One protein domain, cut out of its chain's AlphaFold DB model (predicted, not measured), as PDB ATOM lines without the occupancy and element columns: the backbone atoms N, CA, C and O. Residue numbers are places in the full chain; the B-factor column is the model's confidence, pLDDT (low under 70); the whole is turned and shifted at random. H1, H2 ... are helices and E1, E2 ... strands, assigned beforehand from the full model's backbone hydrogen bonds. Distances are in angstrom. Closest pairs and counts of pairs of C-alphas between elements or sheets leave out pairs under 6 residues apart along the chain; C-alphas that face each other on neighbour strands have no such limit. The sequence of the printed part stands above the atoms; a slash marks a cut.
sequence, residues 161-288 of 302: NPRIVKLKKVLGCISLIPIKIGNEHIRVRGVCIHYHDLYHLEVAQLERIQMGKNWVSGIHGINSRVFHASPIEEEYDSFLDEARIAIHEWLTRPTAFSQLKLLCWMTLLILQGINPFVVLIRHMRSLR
ATOM      1  N   ASN A 161       6.322  -6.387  -1.973       70.50
ATOM      2  CA  ASN A 161       7.240  -5.251  -2.055       70.50
ATOM      3  C   ASN A 161       8.359  -5.350  -0.990       70.50
ATOM      4  O   ASN A 161       8.057  -5.320   0.208       70.50
ATOM      5  N   PRO A 162       9.648  -5.393  -1.381       71.69
ATOM      6  CA  PRO A 162      10.765  -5.582  -0.453       71.69
ATOM      7  C   PRO A 162      10.903  -4.452   0.576       71.69
ATOM      8  O   PRO A 162      11.299  -4.710   1.713       71.69
ATOM      9  N   ARG A 163      10.522  -3.211   0.234       71.12
ATOM     10  CA  ARG A 163      10.519  -2.081   1.182       71.12
ATOM     11  C   ARG A 163       9.486  -2.285   2.284       71.12
ATOM     12  O   ARG A 163       9.764  -2.011   3.444       71.12
ATOM     13  N   ILE A 164       8.323  -2.830   1.930       69.62
ATOM     14  CA  ILE A 164       7.245  -3.118   2.882       69.62
ATOM     15  C   ILE A 164       7.603  -4.336   3.734       69.62
ATOM     16  O   ILE A 164       7.347  -4.331   4.931       69.62
ATOM     17  N   VAL A 165       8.261  -5.349   3.168       67.56
ATOM     18  CA  VAL A 165       8.802  -6.473   3.950       67.56
ATOM     19  C   VAL A 165       9.865  -5.988   4.942       67.56
ATOM     20  O   VAL A 165       9.837  -6.390   6.103       67.56
ATOM     21  N   LYS A 166      10.766  -5.088   4.528       74.44
ATOM     22  CA  LYS A 166      11.763  -4.480   5.422       74.44
ATOM     23  C   LYS A 166      11.097  -3.644   6.516       74.44
ATOM     24  O   LYS A 166      11.440  -3.812   7.678       74.44
ATOM     25  N   LEU A 167      10.102  -2.827   6.171       74.94
ATOM     26  CA  LEU A 167       9.319  -2.052   7.135       74.94
ATOM     27  C   LEU A 167       8.593  -2.960   8.137       74.94
ATOM     28  O   LEU A 167       8.669  -2.728   9.334       74.94
ATOM     29  N   LYS A 168       7.958  -4.041   7.671       70.31
ATOM     30  CA  LYS A 168       7.333  -5.055   8.533       70.31
ATOM     31  C   LYS A 168       8.341  -5.638   9.520       70.31
ATOM     32  O   LYS A 168       8.036  -5.719  10.703       70.31
ATOM     33  N   LYS A 169       9.543  -6.002   9.060       74.56
ATOM     34  CA  LYS A 169      10.619  -6.500   9.934       74.56
ATOM     35  C   LYS A 169      11.052  -5.460  10.971       74.56
ATOM     36  O   LYS A 169      11.167  -5.810  12.136       74.56
ATOM     37  N   VAL A 170      11.225  -4.198  10.569       76.50
ATOM     38  CA  VAL A 170      11.558  -3.083  11.481       76.50
ATOM     39  C   VAL A 170      10.463  -2.870  12.529       76.50
ATOM     40  O   VAL A 170      10.765  -2.633  13.690       76.50
ATOM     41  N   LEU A 171       9.194  -3.034  12.150       73.31
ATOM     42  CA  LEU A 171       8.051  -2.968  13.065       73.31
ATOM     43  C   LEU A 171       7.884  -4.228  13.941       73.31
ATOM     44  O   LEU A 171       6.903  -4.337  14.676       73.31
ATOM     45  N   GLY A 172       8.808  -5.193  13.874       71.56
ATOM     46  CA  GLY A 172       8.771  -6.411  14.686       71.56
ATOM     47  C   GLY A 172       7.863  -7.511  14.131       71.56
ATOM     48  O   GLY A 172       7.300  -8.296  14.891       71.56
ATOM     49  N   CYS A 173       7.671  -7.588  12.811       75.06
ATOM     50  CA  CYS A 173       6.943  -8.695  12.188       75.06
ATOM     51  C   CYS A 173       7.735 -10.004  12.322       75.06
ATOM     52  O   CYS A 173       8.627 -10.295  11.524       75.06
ATOM     53  N   ILE A 174       7.363 -10.803  13.321       74.56
ATOM     54  CA  ILE A 174       7.940 -12.127  13.573       74.56
ATOM     55  C   ILE A 174       7.189 -13.255  12.858       74.56
ATOM     56  O   ILE A 174       7.759 -14.312  12.637       74.56
ATOM     57  N   SER A 175       5.954 -13.006  12.407       66.62
ATOM     58  CA  SER A 175       5.091 -13.966  11.694       66.62
ATOM     59  C   SER A 175       5.780 -14.688  10.517       66.62
ATOM     60  O   SER A 175       5.479 -15.847  10.248       66.62
ATOM     61  N   LEU A 176       6.711 -14.023   9.821       72.31
ATOM     62  CA  LEU A 176       7.442 -14.568   8.663       72.31
ATOM     63  C   LEU A 176       8.783 -15.222   9.032       72.31
ATOM     64  O   LEU A 176       9.537 -15.614   8.143       72.31
ATOM     65  N   ILE A 177       9.125 -15.285  10.318       78.62
ATOM     66  CA  ILE A 177      10.382 -15.862  10.786       78.62
ATOM     67  C   ILE A 177      10.198 -17.380  10.923       78.62
ATOM     68  O   ILE A 177       9.252 -17.821  11.582       78.62
ATOM     69  N   PRO A 178      11.075 -18.188  10.307       81.25
ATOM     70  CA  PRO A 178      11.116 -19.625  10.531       81.25
ATOM     71  C   PRO A 178      11.388 -19.966  11.994       81.25
ATOM     72  O   PRO A 178      12.302 -19.402  12.600       81.25
ATOM     73  N   ILE A 179      10.664 -20.937  12.536       82.19
ATOM     74  CA  ILE A 179      10.905 -21.428  13.893       82.19
ATOM     75  C   ILE A 179      12.166 -22.289  13.893       82.19
ATOM     76  O   ILE A 179      12.403 -23.074  12.967       82.19
ATOM     77  N   LYS A 180      12.972 -22.130  14.942       82.62
ATOM     78  CA  LYS A 180      14.170 -22.928  15.182       82.62
ATOM     79  C   LYS A 180      14.068 -23.656  16.518       82.62
ATOM     80  O   LYS A 180      13.600 -23.070  17.490       82.62
ATOM     81  N   ILE A 181      14.531 -24.902  16.554       79.75
ATOM     82  CA  ILE A 181      14.830 -25.637  17.791       79.75
ATOM     83  C   ILE A 181      16.328 -25.924  17.747       79.75
ATOM     84  O   ILE A 181      16.817 -26.547  16.806       79.75
ATOM     85  N   GLY A 182      17.074 -25.378  18.709       81.12
ATOM     86  CA  GLY A 182      18.529 -25.283  18.589       81.12
ATOM     87  C   GLY A 182      18.926 -24.445  17.365       81.12
ATOM     88  O   GLY A 182      18.414 -23.342  17.168       81.12
ATOM     89  N   ASN A 183      19.810 -24.982  16.520       82.38
ATOM     90  CA  ASN A 183      20.270 -24.321  15.292       82.38
ATOM     91  C   ASN A 183      19.530 -24.756  14.017       82.38
ATOM     92  O   ASN A 183      19.831 -24.247  12.936       82.38
ATOM     93  N   GLU A 184      18.543 -25.646  14.125       83.00
ATOM     94  CA  GLU A 184      17.839 -26.194  12.968       83.00
ATOM     95  C   GLU A 184      16.444 -25.601  12.791       83.00
ATOM     96  O   GLU A 184      15.722 -25.315  13.747       83.00
ATOM     97  N   HIS A 185      16.051 -25.428  11.530       84.75
ATOM     98  CA  HIS A 185      14.711 -24.992  11.165       84.75
ATOM     99  C   HIS A 185      13.730 -26.157  11.220       84.75
ATOM    100  O   HIS A 185      13.948 -27.175  10.561       84.75
ATOM    101  N   ILE A 186      12.603 -25.971  11.905       81.31
ATOM    102  CA  ILE A 186      11.557 -26.995  11.939       81.31
ATOM    103  C   ILE A 186      10.931 -27.119  10.548       81.31
ATOM    104  O   ILE A 186      10.380 -26.156  10.003       81.31
ATOM    105  N   ARG A 187      10.987 -28.326   9.979       80.94
ATOM    106  CA  ARG A 187      10.354 -28.653   8.700       80.94
ATOM    107  C   ARG A 187       9.423 -29.843   8.851       80.94
ATOM    108  O   ARG A 187       9.829 -30.897   9.321       80.94
ATOM    109  N   VAL A 188       8.198 -29.708   8.357       71.50
ATOM    110  CA  VAL A 188       7.247 -30.819   8.251       71.50
ATOM    111  C   VAL A 188       7.038 -31.124   6.779       71.50
ATOM    112  O   VAL A 188       6.619 -30.264   6.007       71.50
ATOM    113  N   ARG A 189       7.378 -32.353   6.366       74.75
ATOM    114  CA  ARG A 189       7.304 -32.805   4.960       74.75
ATOM    115  C   ARG A 189       8.018 -31.858   3.979       74.75
ATOM    116  O   ARG A 189       7.546 -31.623   2.871       74.75
ATOM    117  N   GLY A 190       9.149 -31.293   4.405       73.94
ATOM    118  CA  GLY A 190       9.950 -30.359   3.608       73.94
ATOM    119  C   GLY A 190       9.468 -28.902   3.616       73.94
ATOM    120  O   GLY A 190      10.158 -28.052   3.059       73.94
ATOM    121  N   VAL A 191       8.345 -28.586   4.270       73.06
ATOM    122  CA  VAL A 191       7.839 -27.213   4.426       73.06
ATOM    123  C   VAL A 191       8.326 -26.635   5.750       73.06
ATOM    124  O   VAL A 191       8.181 -27.272   6.791       73.06
ATOM    125  N   CYS A 192       8.913 -25.439   5.711       78.62
ATOM    126  CA  CYS A 192       9.384 -24.748   6.906       78.62
ATOM    127  C   CYS A 192       8.212 -24.143   7.684       78.62
ATOM    128  O   CYS A 192       7.387 -23.452   7.089       78.62
ATOM    129  N   ILE A 193       8.178 -24.374   8.995       79.94
ATOM    130  CA  ILE A 193       7.160 -23.805   9.885       79.94
ATOM    131  C   ILE A 193       7.616 -22.418  10.341       79.94
ATOM    132  O   ILE A 193       8.745 -22.248  10.811       79.94
ATOM    133  N   HIS A 194       6.742 -21.425  10.206       83.19
ATOM    134  CA  HIS A 194       6.966 -20.051  10.652       83.19
ATOM    135  C   HIS A 194       6.146 -19.735  11.904       83.19
ATOM    136  O   HIS A 194       5.198 -20.444  12.238       83.19
ATOM    137  N   TYR A 195       6.463 -18.632  12.584       78.19
ATOM    138  CA  TYR A 195       5.671 -18.176  13.737       78.19
ATOM    139  C   TYR A 195       4.191 -17.951  13.406       78.19
ATOM    140  O   TYR A 195       3.343 -18.166  14.265       78.19
ATOM    141  N   HIS A 196       3.857 -17.568  12.171       82.44
ATOM    142  CA  HIS A 196       2.461 -17.494  11.742       82.44
ATOM    143  C   HIS A 196       1.754 -18.853  11.836       82.44
ATOM    144  O   HIS A 196       0.663 -18.930  12.396       82.44
ATOM    145  N   ASP A 197       2.403 -19.921  11.364       81.31
ATOM    146  CA  ASP A 197       1.885 -21.288  11.453       81.31
ATOM    147  C   ASP A 197       1.756 -21.732  12.919       81.31
ATOM    148  O   ASP A 197       0.779 -22.380  13.292       81.31
ATOM    149  N   LEU A 198       2.699 -21.327  13.780       81.88
ATOM    150  CA  LEU A 198       2.603 -21.559  15.223       81.88
ATOM    151  C   LEU A 198       1.382 -20.874  15.837       81.88
ATOM    152  O   LEU A 198       0.703 -21.508  16.633       81.88
ATOM    153  N   TYR A 199       1.046 -19.641  15.450       83.44
ATOM    154  CA  TYR A 199      -0.166 -18.993  15.963       83.44
ATOM    155  C   TYR A 199      -1.431 -19.745  15.569       83.44
ATOM    156  O   TYR A 199      -2.333 -19.893  16.390       83.44
ATOM    157  N   HIS A 200      -1.498 -20.257  14.338       83.81
ATOM    158  CA  HIS A 200      -2.604 -21.119  13.925       83.81
ATOM    159  C   HIS A 200      -2.692 -22.367  14.809       83.81
ATOM    160  O   HIS A 200      -3.774 -22.694  15.290       83.81
ATOM    161  N   LEU A 201      -1.564 -23.024  15.090       81.50
ATOM    162  CA  LEU A 201      -1.518 -24.200  15.966       81.50
ATOM    163  C   LEU A 201      -1.892 -23.874  17.419       81.50
ATOM    164  O   LEU A 201      -2.647 -24.621  18.037       81.50
ATOM    165  N   GLU A 202      -1.406 -22.762  17.965       82.81
ATOM    166  CA  GLU A 202      -1.716 -22.317  19.327       82.81
ATOM    167  C   GLU A 202      -3.200 -21.990  19.484       82.81
ATOM    168  O   GLU A 202      -3.806 -22.369  20.484       82.81
ATOM    169  N   VAL A 203      -3.803 -21.325  18.495       85.81
ATOM    170  CA  VAL A 203      -5.233 -20.990  18.509       85.81
ATOM    171  C   VAL A 203      -6.105 -22.219  18.257       85.81
ATOM    172  O   VAL A 203      -7.156 -22.332  18.885       85.81
ATOM    173  N   ALA A 204      -5.659 -23.159  17.420       82.19
ATOM    174  CA  ALA A 204      -6.350 -24.424  17.172       82.19
ATOM    175  C   ALA A 204      -6.533 -25.274  18.431       82.19
ATOM    176  O   ALA A 204      -7.501 -26.024  18.523       82.19
ATOM    177  N   GLN A 205      -5.614 -25.158  19.392       79.44
ATOM    178  CA  GLN A 205      -5.698 -25.840  20.686       79.44
ATOM    179  C   GLN A 205      -6.721 -25.201  21.637       79.44
ATOM    180  O   GLN A 205      -7.055 -25.787  22.662       79.44
ATOM    181  N   LEU A 206      -7.189 -23.985  21.351       82.50
ATOM    182  CA  LEU A 206      -8.146 -23.288  22.204       82.50
ATOM    183  C   LEU A 206      -9.577 -23.686  21.851       82.50
ATOM    184  O   LEU A 206      -9.899 -23.993  20.698       82.50
ATOM    185  N   GLU A 207     -10.480 -23.561  22.828       84.12
ATOM    186  CA  GLU A 207     -11.917 -23.661  22.569       84.12
ATOM    187  C   GLU A 207     -12.315 -22.739  21.406       84.12
ATOM    188  O   GLU A 207     -11.850 -21.597  21.285       84.12
ATOM    189  N   ARG A 208     -13.199 -23.236  20.535       85.31
ATOM    190  CA  ARG A 208     -13.764 -22.429  19.450       85.31
ATOM    191  C   ARG A 208     -14.529 -21.252  20.042       85.31
ATOM    192  O   ARG A 208     -15.245 -21.400  21.031       85.31
ATOM    193  N   ILE A 209     -14.423 -20.096  19.401       87.00
ATOM    194  CA  ILE A 209     -15.196 -18.912  19.779       87.00
ATOM    195  C   ILE A 209     -16.175 -18.561  18.670       87.00
ATOM    196  O   ILE A 209     -15.883 -18.716  17.487       87.00
ATOM    197  N   GLN A 210     -17.342 -18.061  19.054       86.94
ATOM    198  CA  GLN A 210     -18.309 -17.565  18.089       86.94
ATOM    199  C   GLN A 210     -17.916 -16.151  17.632       86.94
ATOM    200  O   GLN A 210     -17.726 -15.256  18.463       86.94
ATOM    201  N   MET A 211     -17.839 -15.937  16.319       87.06
ATOM    202  CA  MET A 211     -17.608 -14.639  15.674       87.06
ATOM    203  C   MET A 211     -18.701 -14.410  14.628       87.06
ATOM    204  O   MET A 211     -18.751 -15.076  13.595       87.06
ATOM    205  N   GLY A 212     -19.628 -13.493  14.917       84.88
ATOM    206  CA  GLY A 212     -20.854 -13.372  14.129       84.88
ATOM    207  C   GLY A 212     -21.669 -14.666  14.204       84.88
ATOM    208  O   GLY A 212     -22.060 -15.085  15.292       84.88
ATOM    209  N   LYS A 213     -21.912 -15.299  13.054       81.62
ATOM    210  CA  LYS A 213     -22.637 -16.578  12.957       81.62
ATOM    211  C   LYS A 213     -21.723 -17.804  12.992       81.62
ATOM    212  O   LYS A 213     -22.209 -18.902  13.221       81.62
ATOM    213  N   ASN A 214     -20.420 -17.607  12.804       81.06
ATOM    214  CA  ASN A 214     -19.477 -18.693  12.575       81.06
ATOM    215  C   ASN A 214     -18.760 -19.076  13.872       81.06
ATOM    216  O   ASN A 214     -18.478 -18.225  14.723       81.06
ATOM    217  N   TRP A 215     -18.416 -20.356  13.994       83.00
ATOM    218  CA  TRP A 215     -17.500 -20.856  15.016       83.00
ATOM    219  C   TRP A 215     -16.083 -20.892  14.456       83.00
ATOM    220  O   TRP A 215     -15.827 -21.523  13.437       83.00
ATOM    221  N   VAL A 216     -15.167 -20.211  15.135       83.81
ATOM    222  CA  VAL A 216     -13.814 -19.938  14.642       83.81
ATOM    223  C   VAL A 216     -12.817 -20.704  15.491       83.81
ATOM    224  O   VAL A 216     -12.826 -20.574  16.718       83.81
ATOM    225  N   SER A 217     -11.958 -21.496  14.855       79.38
ATOM    226  CA  SER A 217     -10.921 -22.318  15.497       79.38
ATOM    227  C   SER A 217      -9.507 -21.799  15.259       79.38
ATOM    228  O   SER A 217      -8.587 -22.278  15.906       79.38
ATOM    229  N   GLY A 218      -9.314 -20.831  14.361       76.88
ATOM    230  CA  GLY A 218      -7.986 -20.372  13.969       76.88
ATOM    231  C   GLY A 218      -7.257 -21.338  13.040       76.88
ATOM    232  O   GLY A 218      -6.123 -21.053  12.691       76.88
ATOM    233  N   ILE A 219      -7.870 -22.445  12.612       72.25
ATOM    234  CA  ILE A 219      -7.330 -23.329  11.572       72.25
ATOM    235  C   ILE A 219      -8.385 -23.640  10.521       72.25
ATOM    236  O   ILE A 219      -9.476 -24.137  10.807       72.25
ATOM    237  N   HIS A 220      -7.992 -23.428   9.268       65.50
ATOM    238  CA  HIS A 220      -8.880 -23.581   8.132       65.50
ATOM    239  C   HIS A 220      -9.270 -25.033   7.876       65.50
ATOM    240  O   HIS A 220      -8.437 -25.820   7.433       65.50
ATOM    241  N   GLY A 221     -10.557 -25.364   8.034       57.88
ATOM    242  CA  GLY A 221     -11.169 -26.549   7.415       57.88
ATOM    243  C   GLY A 221     -10.556 -27.899   7.809       57.88
ATOM    244  O   GLY A 221     -10.799 -28.901   7.136       57.88
ATOM    245  N   ILE A 222      -9.758 -27.940   8.878       63.38
ATOM    246  CA  ILE A 222      -9.131 -29.161   9.383       63.38
ATOM    247  C   ILE A 222     -10.066 -29.767  10.424       63.38
ATOM    248  O   ILE A 222     -10.098 -29.360  11.583       63.38
ATOM    249  N   ASN A 223     -10.833 -30.768  10.004       64.31
ATOM    250  CA  ASN A 223     -11.632 -31.576  10.914       64.31
ATOM    251  C   ASN A 223     -10.752 -32.690  11.499       64.31
ATOM    252  O   ASN A 223     -10.656 -33.782  10.939       64.31
ATOM    253  N   SER A 224     -10.047 -32.378  12.585       64.19
ATOM    254  CA  SER A 224      -9.206 -33.333  13.306       64.19
ATOM    255  C   SER A 224      -9.581 -33.360  14.779       64.19
ATOM    256  O   SER A 224      -9.604 -32.317  15.435       64.19
ATOM    257  N   ARG A 225      -9.780 -34.573  15.310       64.44
ATOM    258  CA  ARG A 225     -10.017 -34.807  16.743       64.44
ATOM    259  C   ARG A 225      -8.847 -34.378  17.627       64.44
ATOM    260  O   ARG A 225      -9.049 -34.150  18.809       64.44
ATOM    261  N   VAL A 226      -7.656 -34.225  17.039       66.69
ATOM    262  CA  VAL A 226      -6.462 -33.700  17.721       66.69
ATOM    263  C   VAL A 226      -6.656 -32.247  18.156       66.69
ATOM    264  O   VAL A 226      -6.127 -31.844  19.183       66.69
ATOM    265  N   PHE A 227      -7.413 -31.459  17.389       65.69
ATOM    266  CA  PHE A 227      -7.641 -30.044  17.692       65.69
ATOM    267  C   PHE A 227      -9.045 -29.789  18.241       65.69
ATOM    268  O   PHE A 227      -9.232 -28.899  19.068       65.69
ATOM    269  N   HIS A 228     -10.053 -30.555  17.805       67.31
ATOM    270  CA  HIS A 228     -11.446 -30.309  18.178       67.31
ATOM    271  C   HIS A 228     -12.211 -31.600  18.471       67.31
ATOM    272  O   HIS A 228     -12.290 -32.494  17.633       67.31
ATOM    273  N   ALA A 229     -12.864 -31.655  19.634       62.44
ATOM    274  CA  ALA A 229     -13.693 -32.792  20.043       62.44
ATOM    275  C   ALA A 229     -14.934 -32.999  19.151       62.44
ATOM    276  O   ALA A 229     -15.445 -34.111  19.035       62.44
ATOM    277  N   SER A 230     -15.418 -31.938  18.499       61.75
ATOM    278  CA  SER A 230     -16.581 -31.980  17.609       61.75
ATOM    279  C   SER A 230     -16.189 -31.607  16.180       61.75
ATOM    280  O   SER A 230     -15.330 -30.736  16.001       61.75
ATOM    281  N   PRO A 231     -16.838 -32.199  15.161       61.34
ATOM    282  CA  PRO A 231     -16.560 -31.869  13.772       61.34
ATOM    283  C   PRO A 231     -16.756 -30.372  13.487       61.34
ATOM    284  O   PRO A 231     -17.590 -29.689  14.093       61.34
ATOM    285  N   ILE A 232     -15.945 -29.843  12.572       61.34
ATOM    286  CA  ILE A 232     -16.127 -28.490  12.038       61.34
ATOM    287  C   ILE A 232     -17.234 -28.566  10.981       61.34
ATOM    288  O   ILE A 232     -17.032 -29.174   9.931       61.34
ATOM    289  N   GLU A 233     -18.399 -27.979  11.264       55.78
ATOM    290  CA  GLU A 233     -19.452 -27.789  10.261       55.78
ATOM    291  C   GLU A 233     -19.041 -26.691   9.263       55.78
ATOM    292  O   GLU A 233     -18.408 -25.704   9.632       55.78
ATOM    293  N   GLU A 234     -19.368 -26.880   7.981       52.97
ATOM    294  CA  GLU A 234     -18.831 -26.128   6.830       52.97
ATOM    295  C   GLU A 234     -19.236 -24.636   6.734       52.97
ATOM    296  O   GLU A 234     -18.939 -23.987   5.724       52.97
ATOM    297  N   GLU A 235     -19.890 -24.049   7.741       50.53
ATOM    298  CA  GLU A 235     -20.157 -22.602   7.788       50.53
ATOM    299  C   GLU A 235     -18.893 -21.844   8.211       50.53
ATOM    300  O   GLU A 235     -18.710 -21.417   9.351       50.53
ATOM    301  N   TYR A 236     -17.967 -21.742   7.262       60.19
ATOM    302  CA  TYR A 236     -16.594 -21.332   7.505       60.19
ATOM    303  C   TYR A 236     -16.226 -20.048   6.744       60.19
ATOM    304  O   TYR A 236     -16.513 -19.914   5.551       60.19
ATOM    305  N   ASP A 237     -15.506 -19.142   7.413       66.25
ATOM    306  CA  ASP A 237     -14.898 -17.955   6.804       66.25
ATOM    307  C   ASP A 237     -13.425 -17.816   7.228       66.25
ATOM    308  O   ASP A 237     -13.125 -17.515   8.384       66.25
ATOM    309  N   SER A 238     -12.498 -17.984   6.274       69.81
ATOM    310  CA  SER A 238     -11.045 -17.873   6.505       69.81
ATOM    311  C   SER A 238     -10.622 -16.498   6.965       69.81
ATOM    312  O   SER A 238      -9.577 -16.341   7.585       69.81
ATOM    313  N   PHE A 239     -11.435 -15.495   6.666       80.75
ATOM    314  CA  PHE A 239     -11.219 -14.152   7.146       80.75
ATOM    315  C   PHE A 239     -11.278 -14.078   8.679       80.75
ATOM    316  O   PHE A 239     -10.470 -13.389   9.295       80.75
ATOM    317  N   LEU A 240     -12.211 -14.797   9.309       84.38
ATOM    318  CA  LEU A 240     -12.401 -14.729  10.758       84.38
ATOM    319  C   LEU A 240     -11.310 -15.481  11.525       84.38
ATOM    320  O   LEU A 240     -10.950 -15.057  12.623       84.38
ATOM    321  N   ASP A 241     -10.744 -16.537  10.935       84.31
ATOM    322  CA  ASP A 241      -9.576 -17.225  11.492       84.31
ATOM    323  C   ASP A 241      -8.378 -16.274  11.566       84.31
ATOM    324  O   ASP A 241      -7.809 -16.098  12.640       84.31
ATOM    325  N   GLU A 242      -8.058 -15.569  10.478       84.44
ATOM    326  CA  GLU A 242      -6.977 -14.574  10.463       84.44
ATOM    327  C   GLU A 242      -7.206 -13.430  11.461       84.44
ATOM    328  O   GLU A 242      -6.265 -12.967  12.114       84.44
ATOM    329  N   ALA A 243      -8.460 -13.001  11.633       88.12
ATOM    330  CA  ALA A 243      -8.826 -12.015  12.644       88.12
ATOM    331  C   ALA A 243      -8.550 -12.536  14.065       88.12
ATOM    332  O   ALA A 243      -7.983 -11.820  14.894       88.12
ATOM    333  N   ARG A 244      -8.901 -13.799  14.345       89.88
ATOM    334  CA  ARG A 244      -8.604 -14.449  15.627       89.88
ATOM    335  C   ARG A 244      -7.097 -14.624  15.833       89.88
ATOM    336  O   ARG A 244      -6.616 -14.373  16.938       89.88
ATOM    337  N   ILE A 245      -6.345 -14.973  14.788       88.50
ATOM    338  CA  ILE A 245      -4.877 -15.053  14.830       88.50
ATOM    339  C   ILE A 245      -4.263 -13.692  15.145       88.50
ATOM    340  O   ILE A 245      -3.375 -13.617  15.986       88.50
ATOM    341  N   ALA A 246      -4.739 -12.605  14.536       88.56
ATOM    342  CA  ALA A 246      -4.236 -11.262  14.822       88.56
ATOM    343  C   ALA A 246      -4.444 -10.859  16.292       88.56
ATOM    344  O   ALA A 246      -3.544 -10.287  16.906       88.56
ATOM    345  N   ILE A 247      -5.602 -11.201  16.868       90.44
ATOM    346  CA  ILE A 247      -5.879 -11.007  18.299       90.44
ATOM    347  C   ILE A 247      -4.916 -11.839  19.155       90.44
ATOM    348  O   ILE A 247      -4.359 -11.334  20.129       90.44
ATOM    349  N   HIS A 248      -4.702 -13.105  18.796       91.06
ATOM    350  CA  HIS A 248      -3.806 -13.996  19.527       91.06
ATOM    351  C   HIS A 248      -2.338 -13.552  19.463       91.06
ATOM    352  O   HIS A 248      -1.655 -13.545  20.486       91.06
ATOM    353  N   GLU A 249      -1.864 -13.140  18.286       89.06
ATOM    354  CA  GLU A 249      -0.519 -12.599  18.076       89.06
ATOM    355  C   GLU A 249      -0.304 -11.347  18.929       89.06
ATOM    356  O   GLU A 249       0.701 -11.252  19.625       89.06
ATOM    357  N   TRP A 250      -1.266 -10.417  18.947       91.25
ATOM    358  CA  TRP A 250      -1.169  -9.213  19.776       91.25
ATOM    359  C   TRP A 250      -1.123  -9.520  21.279       91.25
ATOM    360  O   TRP A 250      -0.334  -8.908  21.993       91.25
ATOM    361  N   LEU A 251      -1.923 -10.479  21.759       88.81
ATOM    362  CA  LEU A 251      -1.963 -10.841  23.182       88.81
ATOM    363  C   LEU A 251      -0.714 -11.587  23.655       88.81
ATOM    364  O   LEU A 251      -0.262 -11.367  24.774       88.81
ATOM    365  N   THR A 252      -0.191 -12.505  22.842       85.25
ATOM    366  CA  THR A 252       0.924 -13.376  23.250       85.25
ATOM    367  C   THR A 252       2.283 -12.766  22.944       85.25
ATOM    368  O   THR A 252       3.242 -13.000  23.675       85.25
ATOM    369  N   ARG A 253       2.388 -12.013  21.844       82.38
ATOM    370  CA  ARG A 253       3.649 -11.481  21.316       82.38
ATOM    371  C   ARG A 253       3.422 -10.063  20.773       82.38
ATOM    372  O   ARG A 253       3.425  -9.841  19.555       82.38
ATOM    373  N   PRO A 254       3.185  -9.082  21.661       86.38
ATOM    374  CA  PRO A 254       2.912  -7.712  21.255       86.38
ATOM    375  C   PRO A 254       4.137  -7.086  20.575       86.38
ATOM    376  O   PRO A 254       5.230  -7.037  21.130       86.38
ATOM    377  N   THR A 255       3.941  -6.572  19.365       84.25
ATOM    378  CA  THR A 255       4.910  -5.791  18.589       84.25
ATOM    379  C   THR A 255       4.184  -4.616  17.940       84.25
ATOM    380  O   THR A 255       2.957  -4.629  17.818       84.25
ATOM    381  N   ALA A 256       4.913  -3.591  17.487       80.31
ATOM    382  CA  ALA A 256       4.297  -2.471  16.767       80.31
ATOM    383  C   ALA A 256       3.527  -2.958  15.522       80.31
ATOM    384  O   ALA A 256       2.432  -2.482  15.219       80.31
ATOM    385  N   PHE A 257       4.058  -3.976  14.838       81.81
ATOM    386  CA  PHE A 257       3.372  -4.633  13.732       81.81
ATOM    387  C   PHE A 257       2.103  -5.369  14.177       81.81
ATOM    388  O   PHE A 257       1.081  -5.234  13.506       81.81
ATOM    389  N   SER A 258       2.129  -6.131  15.278       83.75
ATOM    390  CA  SER A 258       0.938  -6.868  15.726       83.75
ATOM    391  C   SER A 258      -0.159  -5.942  16.254       83.75
ATOM    392  O   SER A 258      -1.334  -6.205  16.012       83.75
ATOM    393  N   GLN A 259       0.200  -4.804  16.853       86.56
ATOM    394  CA  GLN A 259      -0.741  -3.733  17.202       86.56
ATOM    395  C   GLN A 259      -1.409  -3.134  15.959       86.56
ATOM    396  O   GLN A 259      -2.636  -3.058  15.895       86.56
ATOM    397  N   LEU A 260      -0.627  -2.768  14.938       83.50
ATOM    398  CA  LEU A 260      -1.169  -2.252  13.679       83.50
ATOM    399  C   LEU A 260      -2.065  -3.290  12.989       83.50
ATOM    400  O   LEU A 260      -3.168  -2.973  12.546       83.50
ATOM    401  N   LYS A 261      -1.607  -4.546  12.941       83.38
ATOM    402  CA  LYS A 261      -2.364  -5.677  12.395       83.38
ATOM    403  C   LYS A 261      -3.692  -5.834  13.133       83.38
ATOM    404  O   LYS A 261      -4.727  -5.924  12.477       83.38
ATOM    405  N   LEU A 262      -3.685  -5.806  14.467       88.62
ATOM    406  CA  LEU A 262      -4.899  -5.867  15.276       88.62
ATOM    407  C   LEU A 262      -5.853  -4.724  14.929       88.62
ATOM    408  O   LEU A 262      -7.009  -4.995  14.630       88.62
ATOM    409  N   LEU A 263      -5.395  -3.471  14.909       86.94
ATOM    410  CA  LEU A 263      -6.249  -2.318  14.592       86.94
ATOM    411  C   LEU A 263      -6.938  -2.465  13.226       86.94
ATOM    412  O   LEU A 263      -8.146  -2.233  13.111       86.94
ATOM    413  N   CYS A 264      -6.204  -2.925  12.208       83.56
ATOM    414  CA  CYS A 264      -6.778  -3.231  10.897       83.56
ATOM    415  C   CYS A 264      -7.876  -4.303  10.986       83.56
ATOM    416  O   CYS A 264      -8.965  -4.119  10.442       83.56
ATOM    417  N   TRP A 265      -7.623  -5.406  11.693       87.38
ATOM    418  CA  TRP A 265      -8.593  -6.494  11.839       87.38
ATOM    419  C   TRP A 265      -9.818  -6.104  12.669       87.38
ATOM    420  O   TRP A 265     -10.936  -6.428  12.275       87.38
ATOM    421  N   MET A 266      -9.644  -5.348  13.754       86.62
ATOM    422  CA  MET A 266     -10.747  -4.821  14.566       86.62
ATOM    423  C   MET A 266     -11.657  -3.921  13.722       86.62
ATOM    424  O   MET A 266     -12.879  -4.049  13.784       86.62
ATOM    425  N   THR A 267     -11.068  -3.074  12.872       79.88
ATOM    426  CA  THR A 267     -11.814  -2.211  11.944       79.88
ATOM    427  C   THR A 267     -12.632  -3.042  10.959       79.88
ATOM    428  O   THR A 267     -13.819  -2.789  10.765       79.88
ATOM    429  N   LEU A 268     -12.036  -4.080  10.368       78.38
ATOM    430  CA  LEU A 268     -12.747  -4.934   9.417       78.38
ATOM    431  C   LEU A 268     -13.863  -5.766  10.068       78.38
ATOM    432  O   LEU A 268     -14.898  -5.979   9.440       78.38
ATOM    433  N   LEU A 269     -13.695  -6.204  11.319       82.62
ATOM    434  CA  LEU A 269     -14.759  -6.877  12.072       82.62
ATOM    435  C   LEU A 269     -15.957  -5.946  12.302       82.62
ATOM    436  O   LEU A 269     -17.094  -6.359  12.070       82.62
ATOM    437  N   ILE A 270     -15.707  -4.683  12.671       82.62
ATOM    438  CA  ILE A 270     -16.760  -3.664  12.822       82.62
ATOM    439  C   ILE A 270     -17.511  -3.478  11.503       82.62
ATOM    440  O   ILE A 270     -18.741  -3.484  11.495       82.62
ATOM    441  N   LEU A 271     -16.788  -3.377  10.383       76.69
ATOM    442  CA  LEU A 271     -17.388  -3.244   9.052       76.69
ATOM    443  C   LEU A 271     -18.273  -4.450   8.682       76.69
ATOM    444  O   LEU A 271     -19.288  -4.292   8.007       76.69
ATOM    445  N   GLN A 272     -17.947  -5.648   9.172       75.50
ATOM    446  CA  GLN A 272     -18.770  -6.853   9.008       75.50
ATOM    447  C   GLN A 272     -19.934  -6.963  10.008       75.50
ATOM    448  O   GLN A 272     -20.672  -7.951   9.986       75.50
ATOM    449  N   GLY A 273     -20.124  -5.975  10.885       79.38
ATOM    450  CA  GLY A 273     -21.156  -5.994  11.924       79.38
ATOM    451  C   GLY A 273     -20.842  -6.942  13.085       79.38
ATOM    452  O   GLY A 273     -21.746  -7.327  13.827       79.38
ATOM    453  N   ILE A 274     -19.579  -7.343  13.251       85.19
ATOM    454  CA  ILE A 274     -19.114  -8.184  14.356       85.19
ATOM    455  C   ILE A 274     -18.483  -7.276  15.412       85.19
ATOM    456  O   ILE A 274     -17.541  -6.545  15.122       85.19
ATOM    457  N   ASN A 275     -18.970  -7.338  16.656       86.75
ATOM    458  CA  ASN A 275     -18.383  -6.565  17.750       86.75
ATOM    459  C   ASN A 275     -16.998  -7.132  18.111       86.75
ATOM    460  O   ASN A 275     -16.913  -8.244  18.646       86.75
ATOM    461  N   PRO A 276     -15.913  -6.382  17.874       88.19
ATOM    462  CA  PRO A 276     -14.573  -6.928  17.993       88.19
ATOM    463  C   PRO A 276     -14.113  -7.047  19.460       88.19
ATOM    464  O   PRO A 276     -13.323  -7.930  19.785       88.19
ATOM    465  N   PHE A 277     -14.669  -6.251  20.383       89.69
ATOM    466  CA  PHE A 277     -14.404  -6.382  21.821       89.69
ATOM    467  C   PHE A 277     -15.011  -7.662  22.397       89.69
ATOM    468  O   PHE A 277     -14.393  -8.330  23.223       89.69
ATOM    469  N   VAL A 278     -16.198  -8.054  21.923       89.06
ATOM    470  CA  VAL A 278     -16.812  -9.336  22.303       89.06
ATOM    471  C   VAL A 278     -15.938 -10.501  21.847       89.06
ATOM    472  O   VAL A 278     -15.732 -11.446  22.609       89.06
ATOM    473  N   VAL A 279     -15.384 -10.426  20.632       90.50
ATOM    474  CA  VAL A 279     -14.432 -11.424  20.120       90.50
ATOM    475  C   VAL A 279     -13.179 -11.473  20.995       90.50
ATOM    476  O   VAL A 279     -12.783 -12.560  21.413       90.50
ATOM    477  N   LEU A 280     -12.605 -10.317  21.342       90.62
ATOM    478  CA  LEU A 280     -11.436 -10.223  22.216       90.62
ATOM    479  C   LEU A 280     -11.691 -10.864  23.590       90.62
ATOM    480  O   LEU A 280     -10.905 -11.697  24.034       90.62
ATOM    481  N   ILE A 281     -12.814 -10.543  24.242       88.75
ATOM    482  CA  ILE A 281     -13.192 -11.122  25.544       88.75
ATOM    483  C   ILE A 281     -13.360 -12.640  25.441       88.75
ATOM    484  O   ILE A 281     -12.853 -13.374  26.290       88.75
ATOM    485  N   ARG A 282     -14.058 -13.129  24.410       90.25
ATOM    486  CA  ARG A 282     -14.238 -14.572  24.177       90.25
ATOM    487  C   ARG A 282     -12.899 -15.268  23.967       90.25
ATOM    488  O   ARG A 282     -12.671 -16.325  24.550       90.25
ATOM    489  N   HIS A 283     -12.003 -14.659  23.198       91.06
ATOM    490  CA  HIS A 283     -10.668 -15.195  22.967       91.06
ATOM    491  C   HIS A 283      -9.834 -15.230  24.254       91.06
ATOM    492  O   HIS A 283      -9.273 -16.272  24.579       91.06
ATOM    493  N   MET A 284      -9.833 -14.160  25.054       89.12
ATOM    494  CA  MET A 284      -9.169 -14.147  26.368       89.12
ATOM    495  C   MET A 284      -9.726 -15.214  27.319       89.12
ATOM    496  O   MET A 284      -8.962 -15.865  28.027       89.12
ATOM    497  N   ARG A 285     -11.045 -15.445  27.319       88.31
ATOM    498  CA  ARG A 285     -11.650 -16.550  28.081       88.31
ATOM    499  C   ARG A 285     -11.165 -17.909  27.579       88.31
ATOM    500  O   ARG A 285     -10.829 -18.750  28.402       88.31
ATOM    501  N   SER A 286     -11.080 -18.105  26.262       88.12
ATOM    502  CA  SER A 286     -10.555 -19.352  25.685       88.12
ATOM    503  C   SER A 286      -9.084 -19.590  26.048       88.12
ATOM    504  O   SER A 286      -8.710 -20.722  26.317       88.12
ATOM    505  N   LEU A 287      -8.277 -18.525  26.145       85.94
ATOM    506  CA  LEU A 287      -6.882 -18.603  26.590       85.94
ATOM    507  C   LEU A 287      -6.762 -19.034  28.054       85.94
ATOM    508  O   LEU A 287      -5.940 -19.882  28.370       85.94
ATOM    509  N   ARG A 288      -7.602 -18.481  28.939       83.12
ATOM    510  CA  ARG A 288      -7.611 -18.830  30.372       83.12
ATOM    511  C   ARG A 288      -8.061 -20.261  30.649       83.12
ATOM    512  O   ARG A 288      -7.702 -20.817  31.673       83.12
TER     513      ARG A 288
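AT A GLANCE: This is residues 161 to 288 of the 302 residues of an uncharacterized protein of Trichormus variabilis NIES-23 (UniProt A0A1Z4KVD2). Helix H3 is the core: H4 packs on one side of it, H2 crosses it on the opposite side, and H5 crosses it on a third side, with the small strand hairpin E1 and E2 beside the first part of H3 and beside H5. H1 lies off at a far corner near the beginning of H4, and two long loops, residues 171 to 194 and 217 to 237, join the parts. The 128 printed residues hold five named helices and two named strands in the order H1 H2 E1 E2 H3 H4 H5; the two-stranded sheet is antiparallel, and the class is mostly helix. The whole is compact, with a radius of gyration of the C-alphas of 15.3 A and spans of 40 by 33 by 28 A.

IN THESE COORDINATES: Find C-alpha 162 at (10.765, -5.582, -0.453); from there H1 runs through residues 162 to 170, 12.2 A. Next come H2, residues 195 to 204, 14.0 A, and the strands E1, residues 209 to 211, and E2, residues 214 to 216. Look at C-alpha 238 at (-11.045, -17.873, 6.505) for the beginning of H3, residues 238 to 252, 21.1 A. H4, residues 256 to 271, is the longest helix at 23.0 A. H5, residues 276 to 288, runs 18.5 A to C-alpha 288 at (-7.611, -18.830, 30.372).

HOW THE PARTS SIT: Begin at H3, the hub, which touches three helices. H3 and H4 form a helical hairpin at a steep tilt of 40 degrees, opposite ways; their closest C-alphas, Trp 250 and Ser 258, are 5.1 A apart. H2 touches residues 244 to 249 of H3, about perpendicular at 78 degrees, with the C-alphas of Tyr 199 and Ile 245 closest at 6.2 A. H5 touches residues 244 to 248 of H3 with its residues 279 to 283, at a steep tilt of 61 degrees, the same way; the closest C-alphas are Ile 247 and Leu 280, 6.8 A. H4 and H5 only just touch, and only at the corner, with 3 pairs of C-alphas within 8 A, Met 266 and Pro 276 closest at 5.6 A. In the hairpin E1 and E2, find N 211 and O 214 at 2.9 A, within hydrogen-bond range. The closest C-alphas of E1 and H5, Ile 209 and Arg 282, are 6.3 A apart; those of E2 and H3, Val 216 and Asp 241, 5.9 A. H1 is close to H4 but not clearly touching, with the C-alphas of Lys 168 and Phe 257 6.5 A apart. In each of the five helices every O i to N i+4 pair is within hydrogen-bond range.

THE WHOLE: The C-alphas farthest apart, Asn 183 and Gly 273, are 45.4 A apart. The printed part has no cut; the links H1 to H2 and E2 to H3 are long. Look for pLDDT under 70 at residues 164 to 165, 175 and 220 to 238.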